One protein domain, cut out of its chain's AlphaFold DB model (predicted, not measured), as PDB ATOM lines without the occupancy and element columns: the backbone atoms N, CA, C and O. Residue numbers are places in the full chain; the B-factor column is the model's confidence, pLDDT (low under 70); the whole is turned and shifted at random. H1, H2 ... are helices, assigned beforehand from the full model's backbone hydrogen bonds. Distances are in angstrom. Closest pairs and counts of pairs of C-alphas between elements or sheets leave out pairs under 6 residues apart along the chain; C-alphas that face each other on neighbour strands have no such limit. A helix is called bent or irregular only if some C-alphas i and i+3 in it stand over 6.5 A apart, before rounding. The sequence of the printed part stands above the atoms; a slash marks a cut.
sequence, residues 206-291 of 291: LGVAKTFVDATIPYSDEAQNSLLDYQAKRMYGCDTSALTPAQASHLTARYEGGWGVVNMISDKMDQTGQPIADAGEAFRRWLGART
ATOM      1  N   LEU A 206     -22.147   4.855  22.493       27.98
ATOM      2  CA  LEU A 206     -21.118   3.936  22.989       27.98
ATOM      3  C   LEU A 206     -20.699   4.112  24.467       27.98
ATOM      4  O   LEU A 206     -19.986   3.266  25.002       27.98
ATOM      5  N   GLY A 207     -21.146   5.189  25.126       26.47
ATOM      6  CA  GLY A 207     -20.651   5.745  26.400       26.47
ATOM      7  C   GLY A 207     -19.897   4.804  27.355       26.47
ATOM      8  O   GLY A 207     -18.676   4.869  27.436       26.47
ATOM      9  N   VAL A 208     -20.607   3.958  28.110       28.34
ATOM     10  CA  VAL A 208     -20.006   3.184  29.220       28.34
ATOM     11  C   VAL A 208     -19.143   2.016  28.727       28.34
ATOM     12  O   VAL A 208     -18.086   1.752  29.297       28.34
ATOM     13  N   ALA A 209     -19.557   1.338  27.650       31.36
ATOM     14  CA  ALA A 209     -18.755   0.279  27.036       31.36
ATOM     15  C   ALA A 209     -17.448   0.850  26.469       31.36
ATOM     16  O   ALA A 209     -16.384   0.283  26.706       31.36
ATOM     17  N   LYS A 210     -17.527   2.026  25.828       41.50
ATOM     18  CA  LYS A 210     -16.369   2.816  25.411       41.50
ATOM     19  C   LYS A 210     -15.455   3.116  26.599       41.50
ATOM     20  O   LYS A 210     -14.319   2.676  26.579       41.50
ATOM     21  N   THR A 211     -15.948   3.730  27.681       52.12
ATOM     22  CA  THR A 211     -15.115   4.033  28.865       52.12
ATOM     23  C   THR A 211     -14.406   2.802  29.448       52.12
ATOM     24  O   THR A 211     -13.260   2.915  29.873       52.12
ATOM     25  N   PHE A 212     -15.034   1.619  29.447       49.09
ATOM     26  CA  PHE A 212     -14.366   0.389  29.887       49.09
ATOM     27  C   PHE A 212     -13.280  -0.078  28.903       49.09
ATOM     28  O   PHE A 212     -12.178  -0.422  29.326       49.09
ATOM     29  N   VAL A 213     -13.553  -0.045  27.595       58.56
ATOM     30  CA  VAL A 213     -12.558  -0.347  26.549       58.56
ATOM     31  C   VAL A 213     -11.407   0.670  26.574       58.56
ATOM     32  O   VAL A 213     -10.259   0.281  26.439       58.56
ATOM     33  N   ASP A 214     -11.666   1.945  26.864       68.25
ATOM     34  CA  ASP A 214     -10.661   3.023  26.956       68.25
ATOM     35  C   ASP A 214      -9.772   2.911  28.202       68.25
ATOM     36  O   ASP A 214      -8.605   3.311  28.184       68.25
ATOM     37  N   ALA A 215     -10.303   2.310  29.267       69.81
ATOM     38  CA  ALA A 215      -9.553   1.981  30.472       69.81
ATOM     39  C   ALA A 215      -8.728   0.682  30.356       69.81
ATOM     40  O   ALA A 215      -7.843   0.457  31.178       69.81
ATOM     41  N   THR A 216      -9.005  -0.176  29.365       72.56
ATOM     42  CA  THR A 216      -8.409  -1.525  29.269       72.56
ATOM     43  C   THR A 216      -7.605  -1.782  27.995       72.56
ATOM     44  O   THR A 216      -6.635  -2.527  28.048       72.56
ATOM     45  N   ILE A 217      -7.947  -1.168  26.861       79.25
ATOM     46  CA  ILE A 217      -7.332  -1.412  25.550       79.25
ATOM     47  C   ILE A 217      -6.921  -0.065  24.927       79.25
ATOM     48  O   ILE A 217      -7.783   0.742  24.575       79.25
ATOM     49  N   PRO A 218      -5.616   0.209  24.741       81.31
ATOM     50  CA  PRO A 218      -5.157   1.410  24.050       81.31
ATOM     51  C   PRO A 218      -5.322   1.250  22.527       81.31
ATOM     52  O   PRO A 218      -4.417   0.811  21.823       81.31
ATOM     53  N   TYR A 219      -6.498   1.596  22.004       83.44
ATOM     54  CA  TYR A 219      -6.821   1.468  20.574       83.44
ATOM     55  C   TYR A 219      -6.407   2.685  19.718       83.44
ATOM     56  O   TYR A 219      -6.535   2.620  18.499       83.44
ATOM     57  N   SER A 220      -5.952   3.793  20.322       87.81
ATOM     58  CA  SER A 220      -5.442   4.975  19.602       87.81
ATOM     59  C   SER A 220      -3.950   5.186  19.845       87.81
ATOM     60  O   SER A 220      -3.430   4.818  20.903       87.81
ATOM     61  N   ASP A 221      -3.278   5.825  18.892       89.56
ATOM     62  CA  ASP A 221      -1.838   6.083  18.932       89.56
ATOM     63  C   ASP A 221      -1.436   6.870  20.192       89.56
ATOM     64  O   ASP A 221      -0.430   6.564  20.827       89.56
ATOM     65  N   GLU A 222      -2.240   7.843  20.632       91.12
ATOM     66  CA  GLU A 222      -1.988   8.587  21.874       91.12
ATOM     67  C   GLU A 222      -2.151   7.692  23.109       91.12
ATOM     68  O   GLU A 222      -1.372   7.790  24.058       91.12
ATOM     69  N   ALA A 223      -3.139   6.792  23.103       86.38
ATOM     70  CA  ALA A 223      -3.378   5.861  24.201       86.38
ATOM     71  C   ALA A 223      -2.284   4.784  24.311       86.38
ATOM     72  O   ALA A 223      -2.031   4.318  25.430       86.38
ATOM     73  N   GLN A 224      -1.653   4.415  23.188       92.50
ATOM     74  CA  GLN A 224      -0.509   3.500  23.102       92.50
ATOM     75  C   GLN A 224       0.791   4.199  23.501       92.50
ATOM     76  O   GLN A 224       1.453   3.746  24.430       92.50
ATOM     77  N   ASN A 225       1.114   5.346  22.894       94.69
ATOM     78  CA  ASN A 225       2.295   6.142  23.243       94.69
ATOM     79  C   ASN A 225       2.296   6.523  24.732       94.69
ATOM     80  O   ASN A 225       3.295   6.335  25.420       94.69
ATOM     81  N   SER A 226       1.146   6.939  25.275       94.75
ATOM     82  CA  SER A 226       0.990   7.216  26.708       94.75
ATOM     83  C   SER A 226       1.238   5.988  27.595       94.75
ATOM     84  O   SER A 226       1.780   6.128  28.693       94.75
ATOM     85  N   LEU A 227       0.852   4.784  27.150       95.00
ATOM     86  CA  LEU A 227       1.117   3.544  27.885       95.00
ATOM     87  C   LEU A 227       2.606   3.167  27.833       95.00
ATOM     88  O   LEU A 227       3.172   2.762  28.850       95.00
ATOM     89  N   LEU A 228       3.241   3.337  26.670       95.94
ATOM     90  CA  LEU A 228       4.674   3.118  26.489       95.94
ATOM     91  C   LEU A 228       5.494   4.086  27.350       95.94
ATOM     92  O   LEU A 228       6.403   3.628  28.033       95.94
ATOM     93  N   ASP A 229       5.137   5.374  27.415       96.88
ATOM     94  CA  ASP A 229       5.762   6.347  28.327       96.88
ATOM     95  C   ASP A 229       5.574   5.968  29.798       96.88
ATOM     96  O   ASP A 229       6.535   5.986  30.567       96.88
ATOM     97  N   TYR A 230       4.366   5.563  30.199       96.06
ATOM     98  CA  TYR A 230       4.106   5.117  31.570       96.06
ATOM     99  C   TYR A 230       4.993   3.925  31.968       96.06
ATOM    100  O   TYR A 230       5.590   3.930  33.047       96.06
ATOM    101  N   GLN A 231       5.135   2.929  31.090       96.75
ATOM    102  CA  GLN A 231       5.929   1.730  31.374       96.75
ATOM    103  C   GLN A 231       7.436   1.940  31.184       96.75
ATOM    104  O   GLN A 231       8.211   1.407  31.973       96.75
ATOM    105  N   ALA A 232       7.873   2.790  30.250       97.56
ATOM    106  CA  ALA A 232       9.258   3.259  30.170       97.56
ATOM    107  C   ALA A 232       9.681   3.929  31.489       97.56
ATOM    108  O   ALA A 232      10.676   3.537  32.110       97.56
ATOM    109  N   LYS A 233       8.848   4.856  31.982       97.38
ATOM    110  CA  LYS A 233       9.087   5.595  33.225       97.38
ATOM    111  C   LYS A 233       9.088   4.676  34.447       97.38
ATOM    112  O   LYS A 233       9.892   4.873  35.353       97.38
ATOM    113  N   ARG A 234       8.238   3.644  34.455       95.88
ATOM    114  CA  ARG A 234       8.180   2.625  35.517       95.88
ATOM    115  C   ARG A 234       9.373   1.666  35.509       95.88
ATOM    116  O   ARG A 234       9.915   1.376  36.570       95.88
ATOM    117  N   MET A 235       9.752   1.145  34.342       96.25
ATOM    118  CA  MET A 235      10.791   0.116  34.206       96.25
ATOM    119  C   MET A 235      12.210   0.690  34.266       96.25
ATOM    120  O   MET A 235      13.122   0.003  34.721       96.25
ATOM    121  N   TYR A 236      12.404   1.929  33.805       97.56
ATOM    122  CA  TYR A 236      13.734   2.514  33.598       97.56
ATOM    123  C   TYR A 236      13.918   3.918  34.191       97.56
ATOM    124  O   TYR A 236      15.030   4.442  34.163       97.56
ATOM    125  N   GLY A 237      12.864   4.544  34.725       97.62
ATOM    126  CA  GLY A 237      12.929   5.891  35.305       97.62
ATOM    127  C   GLY A 237      12.963   7.041  34.289       97.62
ATOM    128  O   GLY A 237      13.101   8.194  34.695       97.62
ATOM    129  N   CYS A 238      12.827   6.758  32.989       97.69
ATOM    130  CA  CYS A 238      12.879   7.739  31.904       97.69
ATOM    131  C   CYS A 238      11.707   7.584  30.918       97.69
ATOM    132  O   CYS A 238      11.088   6.527  30.835       97.69
ATOM    133  N   ASP A 239      11.394   8.652  30.186       97.12
ATOM    134  CA  ASP A 239      10.342   8.664  29.158       97.12
ATOM    135  C   ASP A 239      10.818   7.942  27.875       97.12
ATOM    136  O   ASP A 239      12.024   7.757  27.685       97.12
ATOM    137  N   THR A 240       9.912   7.520  26.980       96.50
ATOM    138  CA  THR A 240      10.261   6.649  25.828       96.50
ATOM    139  C   THR A 240      11.356   7.218  24.926       96.50
ATOM    140  O   THR A 240      12.218   6.480  24.451       96.50
ATOM    141  N   SER A 241      11.364   8.537  24.736       97.12
ATOM    142  CA  SER A 241      12.353   9.273  23.939       97.12
ATOM    143  C   SER A 241      13.779   9.246  24.509       97.12
ATOM    144  O   SER A 241      14.723   9.596  23.803       97.12
ATOM    145  N   ALA A 242      13.948   8.815  25.764       97.81
ATOM    146  CA  ALA A 242      15.225   8.689  26.460       97.81
ATOM    147  C   ALA A 242      15.662   7.223  26.678       97.81
ATOM    148  O   ALA A 242      16.620   6.968  27.412       97.81
ATOM    149  N   LEU A 243      14.983   6.250  26.059       97.31
ATOM    150  CA  LEU A 243      15.377   4.841  26.105       97.31
ATOM    151  C   LEU A 243      16.592   4.570  25.211       97.31
ATOM    152  O   LEU A 243      16.642   4.976  24.050       97.31
ATOM    153  N   THR A 244      17.552   3.790  25.713       98.12
ATOM    154  CA  THR A 244      18.561   3.175  24.836       98.12
ATOM    155  C   THR A 244      17.909   2.122  23.925       98.12
ATOM    156  O   THR A 244      16.898   1.527  24.313       98.12
ATOM    157  N   PRO A 245      18.489   1.798  22.750       98.06
ATOM    158  CA  PRO A 245      17.922   0.796  21.839       98.06
ATOM    159  C   PRO A 245      17.656  -0.573  22.488       98.06
ATOM    160  O   PRO A 245      16.676  -1.234  22.151       98.06
ATOM    161  N   ALA A 246      18.477  -0.976  23.465       97.31
ATOM    162  CA  ALA A 246      18.279  -2.213  24.220       97.31
ATOM    163  C   ALA A 246      17.052  -2.146  25.153       97.31
ATOM    164  O   ALA A 246      16.269  -3.091  25.210       97.31
ATOM    165  N   GLN A 247      16.847  -1.021  25.847       97.88
ATOM    166  CA  GLN A 247      15.673  -0.809  26.704       97.88
ATOM    167  C   GLN A 247      14.383  -0.684  25.887       97.88
ATOM    168  O   GLN A 247      13.350  -1.204  26.304       97.88
ATOM    169  N   ALA A 248      14.453  -0.035  24.719       97.50
ATOM    170  CA  ALA A 248      13.343   0.058  23.777       97.50
ATOM    171  C   ALA A 248      12.942  -1.329  23.247       97.50
ATOM    172  O   ALA A 248      11.778  -1.698  23.355       97.50
ATOM    173  N   SER A 249      13.901  -2.139  22.782       96.38
ATOM    174  CA  SER A 249      13.636  -3.513  22.324       96.38
ATOM    175  C   SER A 249      13.083  -4.417  23.435       96.38
ATOM    176  O   SER A 249      12.158  -5.185  23.197       96.38
ATOM    177  N   HIS A 250      13.581  -4.295  24.671       96.50
ATOM    178  CA  HIS A 250      13.026  -5.029  25.812       96.50
ATOM    179  C   HIS A 250      11.618  -4.538  26.211       96.50
ATOM    180  O   HIS A 250      10.809  -5.321  26.706       96.50
ATOM    181  N   LEU A 251      11.290  -3.262  25.959       96.62
ATOM    182  CA  LEU A 251       9.943  -2.722  26.157       96.62
ATOM    183  C   LEU A 251       8.965  -3.184  25.063       96.62
ATOM    184  O   LEU A 251       7.835  -3.518  25.404       96.62
ATOM    185  N   THR A 252       9.362  -3.251  23.784       95.31
ATOM    186  CA  THR A 252       8.470  -3.763  22.718       95.31
ATOM    187  C   THR A 252       8.239  -5.263  22.845       95.31
ATOM    188  O   THR A 252       7.091  -5.693  22.776       95.31
ATOM    189  N   ALA A 253       9.280  -6.041  23.165       94.81
ATOM    190  CA  ALA A 253       9.188  -7.492  23.341       94.81
ATOM    191  C   ALA A 253       8.162  -7.915  24.413       94.81
ATOM    192  O   ALA A 253       7.587  -8.999  24.330       94.81
ATOM    193  N   ARG A 254       7.870  -7.047  25.395       94.56
ATOM    194  CA  ARG A 254       6.799  -7.243  26.390       94.56
ATOM    195  C   ARG A 254       5.393  -7.271  25.768       94.56
ATOM    196  O   ARG A 254       4.506  -7.913  26.329       94.56
ATOM    197  N   TYR A 255       5.189  -6.589  24.643       94.50
ATOM    198  CA  TYR A 255       3.912  -6.465  23.930       94.50
ATOM    199  C   TYR A 255       3.853  -7.291  22.634       94.50
ATOM    200  O   TYR A 255       2.841  -7.272  21.936       94.50
ATOM    201  N   GLU A 256       4.904  -8.050  22.329       87.56
ATOM    202  CA  GLU A 256       4.960  -8.959  21.186       87.56
ATOM    203  C   GLU A 256       4.368 -10.345  21.534       87.56
ATOM    204  O   GLU A 256       4.345 -10.788  22.685       87.56
ATOM    205  N   GLY A 257       3.859 -11.052  20.520       85.56
ATOM    206  CA  GLY A 257       3.276 -12.391  20.673       85.56
ATOM    207  C   GLY A 257       1.940 -12.446  21.436       85.56
ATOM    208  O   GLY A 257       1.332 -11.435  21.781       85.56
ATOM    209  N   GLY A 258       1.451 -13.666  21.695       74.56
ATOM    210  CA  GLY A 258       0.111 -13.895  22.262       74.56
ATOM    211  C   GLY A 258      -0.097 -13.359  23.686       74.56
ATOM    212  O   GLY A 258      -1.215 -13.008  24.052       74.56
ATOM    213  N   TRP A 259       0.976 -13.246  24.473       79.69
ATOM    214  CA  TRP A 259       0.946 -12.636  25.807       79.69
ATOM    215  C   TRP A 259       1.011 -11.106  25.776       79.69
ATOM    216  O   TRP A 259       0.601 -10.460  26.740       79.69
ATOM    217  N   GLY A 260       1.465 -10.513  24.668       85.94
ATOM    218  CA  GLY A 260       1.667  -9.075  24.547       85.94
ATOM    219  C   GLY A 260       0.401  -8.248  24.771       85.94
ATOM    220  O   GLY A 260       0.428  -7.249  25.487       85.94
ATOM    221  N   VAL A 261      -0.739  -8.726  24.262       79.00
ATOM    222  CA  VAL A 261      -2.057  -8.105  24.485       79.00
ATOM    223  C   VAL A 261      -2.477  -8.184  25.959       79.00
ATOM    224  O   VAL A 261      -3.054  -7.234  26.484       79.00
ATOM    225  N   VAL A 262      -2.157  -9.278  26.659       77.69
ATOM    226  CA  VAL A 262      -2.476  -9.449  28.089       77.69
ATOM    227  C   VAL A 262      -1.630  -8.506  28.946       77.69
ATOM    228  O   VAL A 262      -2.168  -7.842  29.833       77.69
ATOM    229  N   ASN A 263      -0.333  -8.386  28.639       87.12
ATOM    230  CA  ASN A 263       0.554  -7.408  29.270       87.12
ATOM    231  C   ASN A 263       0.047  -5.981  29.022       87.12
ATOM    232  O   ASN A 263      -0.144  -5.237  29.977       87.12
ATOM    233  N   MET A 264      -0.279  -5.637  27.772       90.50
ATOM    234  CA  MET A 264      -0.816  -4.327  27.394       90.50
ATOM    235  C   MET A 264      -2.101  -3.969  28.159       90.50
ATOM    236  O   MET A 264      -2.219  -2.848  28.648       90.50
ATOM    237  N   ILE A 265      -3.040  -4.912  28.313       83.19
ATOM    238  CA  ILE A 265      -4.275  -4.696  29.087       83.19
ATOM    239  C   ILE A 265      -3.966  -4.511  30.577       83.19
ATOM    240  O   ILE A 265      -4.459  -3.565  31.190       83.19
ATOM    241  N   SER A 266      -3.128  -5.375  31.158       86.88
ATOM    242  CA  SER A 266      -2.716  -5.288  32.566       86.88
ATOM    243  C   SER A 266      -2.040  -3.946  32.872       86.88
ATOM    244  O   SER A 266      -2.421  -3.235  33.801       86.88
ATOM    245  N   ASP A 267      -1.100  -3.545  32.019       92.69
ATOM    246  CA  ASP A 267      -0.353  -2.300  32.140       92.69
ATOM    247  C   ASP A 267      -1.244  -1.062  31.920       92.69
ATOM    248  O   ASP A 267      -1.013  -0.028  32.553       92.69
ATOM    249  N   LYS A 268      -2.292  -1.153  31.082       91.06
ATOM    250  CA  LYS A 268      -3.287  -0.082  30.884       91.06
ATOM    251  C   LYS A 268      -4.253   0.049  32.061       91.06
ATOM    252  O   LYS A 268      -4.577   1.169  32.467       91.06
ATOM    253  N   MET A 269      -4.676  -1.073  32.643       82.88
ATOM    254  CA  MET A 269      -5.484  -1.090  33.865       82.88
ATOM    255  C   MET A 269      -4.716  -0.530  35.066       82.88
ATOM    256  O   MET A 269      -5.305   0.146  35.904       82.88
ATOM    257  N   ASP A 270      -3.406  -0.751  35.134       88.44
ATOM    258  CA  ASP A 270      -2.545  -0.179  36.170       88.44
ATOM    259  C   ASP A 270      -2.325   1.335  35.957       88.44
ATOM    260  O   ASP A 270      -2.547   2.129  36.875       88.44
ATOM    261  N   GLN A 271      -2.045   1.762  34.713       93.12
ATOM    262  CA  GLN A 271      -1.958   3.183  34.337       93.12
ATOM    263  C   GLN A 271      -3.228   3.966  34.714       93.12
ATOM    264  O   GLN A 271      -3.150   5.081  35.230       93.12
ATOM    265  N   THR A 272      -4.406   3.400  34.439       88.25
ATOM    266  CA  THR A 272      -5.702   4.046  34.711       88.25
ATOM    267  C   THR A 272      -6.190   3.832  36.145       88.25
ATOM    268  O   THR A 272      -6.959   4.648  36.659       88.25
ATOM    269  N   GLY A 273      -5.701   2.792  36.824       81.75
ATOM    270  CA  GLY A 273      -5.959   2.503  38.232       81.75
ATOM    271  C   GLY A 273      -5.214   3.426  39.198       81.75
ATOM    272  O   GLY A 273      -5.787   3.802  40.223       81.75
ATOM    273  N   GLN A 274      -3.983   3.845  38.878       80.94
ATOM    274  CA  GLN A 274      -3.164   4.664  39.784       80.94
ATOM    275  C   GLN A 274      -3.860   5.976  40.221       80.94
ATOM    276  O   GLN A 274      -3.986   6.179  41.430       80.94
ATOM    277  N   PRO A 275      -4.444   6.813  39.331       77.69
ATOM    278  CA  PRO A 275      -5.163   8.022  39.754       77.69
ATOM    279  C   PRO A 275      -6.379   7.744  40.653       77.69
ATOM    280  O   PRO A 275      -6.746   8.576  41.482       77.69
ATOM    281  N   ILE A 276      -7.013   6.573  40.510       68.44
ATOM    282  CA  ILE A 276      -8.151   6.143  41.337       68.44
ATOM    283  C   ILE A 276      -7.659   5.717  42.728       68.44
ATOM    284  O   ILE A 276      -8.286   6.054  43.736       68.44
ATOM    285  N   ALA A 277      -6.523   5.015  42.799       69.31
ATOM    286  CA  ALA A 277      -5.872   4.654  44.056       69.31
ATOM    287  C   ALA A 277      -5.412   5.904  44.828       69.31
ATOM    288  O   ALA A 277      -5.730   6.034  46.016       69.31
ATOM    289  N   ASP A 278      -4.765   6.847  44.138       75.12
ATOM    290  CA  ASP A 278      -4.286   8.120  44.687       75.12
ATOM    291  C   ASP A 278      -5.446   8.978  45.213       75.12
ATOM    292  O   ASP A 278      -5.411   9.454  46.350       75.12
ATOM    293  N   ALA A 279      -6.522   9.127  44.429       66.06
ATOM    294  CA  ALA A 279      -7.729   9.837  44.852       66.06
ATOM    295  C   ALA A 279      -8.405   9.157  46.057       66.06
ATOM    296  O   ALA A 279      -8.845   9.832  46.992       66.06
ATOM    297  N   GLY A 280      -8.443   7.822  46.071       68.75
ATOM    298  CA  GLY A 280      -8.944   7.036  47.196       68.75
ATOM    299  C   GLY A 280      -8.113   7.215  48.470       68.75
ATOM    300  O   GLY A 280      -8.676   7.248  49.565       68.75
ATOM    301  N   GLU A 281      -6.791   7.369  48.366       72.44
ATOM    302  CA  GLU A 281      -5.946   7.667  49.524       72.44
ATOM    303  C   GLU A 281      -6.065   9.124  49.978       72.44
ATOM    304  O   GLU A 281      -6.227   9.372  51.173       72.44
ATOM    305  N   ALA A 282      -6.075  10.086  49.053       68.56
ATOM    306  CA  ALA A 282      -6.313  11.493  49.364       68.56
ATOM    307  C   ALA A 282      -7.646  11.690  50.112       68.56
ATOM    308  O   ALA A 282      -7.703  12.430  51.095       68.56
ATOM    309  N   PHE A 283      -8.694  10.957  49.718       57.44
ATOM    310  CA  PHE A 283      -9.979  10.942  50.417       57.44
ATOM    311  C   PHE A 283      -9.898  10.311  51.820       57.44
ATOM    312  O   PHE A 283     -10.439  10.882  52.767       57.44
ATOM    313  N   ARG A 284      -9.173   9.193  52.003       64.38
ATOM    314  CA  ARG A 284      -8.921   8.614  53.344       64.38
ATOM    315  C   ARG A 284      -8.187   9.598  54.262       64.38
ATOM    316  O   ARG A 284      -8.597   9.778  55.409       64.38
ATOM    317  N   ARG A 285      -7.156  10.279  53.747       74.12
ATOM    318  CA  ARG A 285      -6.414  11.328  54.470       74.12
ATOM    319  C   ARG A 285      -7.329  12.507  54.841       74.12
ATOM    320  O   ARG A 285      -7.273  12.972  55.976       74.12
ATOM    321  N   TRP A 286      -8.207  12.946  53.932       75.94
ATOM    322  CA  TRP A 286      -9.195  14.009  54.185       75.94
ATOM    323  C   TRP A 286     -10.229  13.634  55.260       75.94
ATOM    324  O   TRP A 286     -10.560  14.467  56.099       75.94
ATOM    325  N   LEU A 287     -10.674  12.373  55.303       58.66
ATOM    326  CA  LEU A 287     -11.546  11.845  56.365       58.66
ATOM    327  C   LEU A 287     -10.869  11.756  57.750       58.66
ATOM    328  O   LEU A 287     -11.503  11.320  58.709       58.66
ATOM    329  N   GLY A 288      -9.586  12.114  57.876       79.25
ATOM    330  CA  GLY A 288      -8.830  11.992  59.125       79.25
ATOM    331  C   GLY A 288      -8.490  10.547  59.508       79.25
ATOM    332  O   GLY A 288      -7.987  10.310  60.608       79.25
ATOM    333  N   ALA A 289      -8.731   9.581  58.613       63.16
ATOM    334  CA  ALA A 289      -8.381   8.185  58.821       63.16
ATOM    335  C   ALA A 289      -6.858   8.015  58.718       63.16
ATOM    336  O   ALA A 289      -6.305   7.832  57.632       63.16
ATOM    337  N   ARG A 290      -6.176   8.094  59.867       49.53
ATOM    338  CA  ARG A 290      -4.773   7.688  59.985       49.53
ATOM    339  C   ARG A 290      -4.673   6.183  59.726       49.53
ATOM    340  O   ARG A 290      -5.344   5.405  60.399       49.53
ATOM    341  N   THR A 291      -3.859   5.832  58.736       55.91
ATOM    342  CA  THR A 291      -3.369   4.476  58.444       55.91
ATOM    343  C   THR A 291      -2.424   3.993  59.532       55.91
ATOM    344  O   THR A 291      -1.556   4.819  59.904       55.91
TER     345      THR A 291
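Overview. This is residues 206 to 291 of the 291 residues of an uncharacterized protein of Propionibacterium sp (UniProt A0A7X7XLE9). One long helix, H4, makes the longest axis, and its far part sticks out as an arm: residues 274 to 280, which belong to H4, and residues 282 to 288, of which 282 to 286 belong to H4, stand free. H1 and H2 stand about perpendicular to H4 and meet it near its middle, H1 at residues 265 to 272 and H2 at residues 267 to 271; H3 packs on H2, and residues 206 to 211, of which 207 to 211 belong to H1, stick out. The printed part has 86 residues, with four named helices in the order H1, H2, H3, H4 and no named strand: the class is all helix. It is loose, with a radius of gyration of the C-alphas of 15.6 A and spans of 47 by 35 by 21 A.

Arrangement. H1, residues 207 to 216, touches residues 265 to 272 of H4, residues 257 to 286, about perpendicular at 73 degrees; the closest C-alphas, of Thr 216 and Ile 265, are 5.2 A apart. H2, residues 221 to 236, is only just apart from H1, the closest C-alphas 8.3 A away. Residues 227 to 231 of H2 touch residues 267 to 271 of H4, about perpendicular at 77 degrees; the closest C-alphas, of Leu 227 and Lys 268, are 6.4 A apart. H3, residues 245 to 253, touches H2 at a steep tilt of 62 degrees, opposite ways; the closest C-alphas, of Ala 232 and Leu 251, are 7.2 A apart. H3 and H4 are close but not clearly touching, the C-alphas of Ala 253 and Gly 260 being closest at 7.8 A. H1 and H3 are apart. Every O i to N i+4 pair is within hydrogen-bond range in H1, H2 and H3, and 22 of 26 in H4.

Along the chain. H1 begins at C-alpha 207, (-20.651, 5.745, 26.400). H2 is 21.7 A long. H4, 44.4 A long, ends at C-alpha 286, (-9.195, 14.009, 54.185); it has a kink of 29 degrees near residue 274, and is irregular, but only just: C-alphas 258 and 261 are 6.6 A apart.

Size, cuts and confidence. The two farthest C-alphas, of Pro 245 and Gly 288, are 47.2 A apart. The printed part has no cut, and no link is long. Mean pLDDT of the printed part is 81.1; residues 206 to 215 are among those under 70.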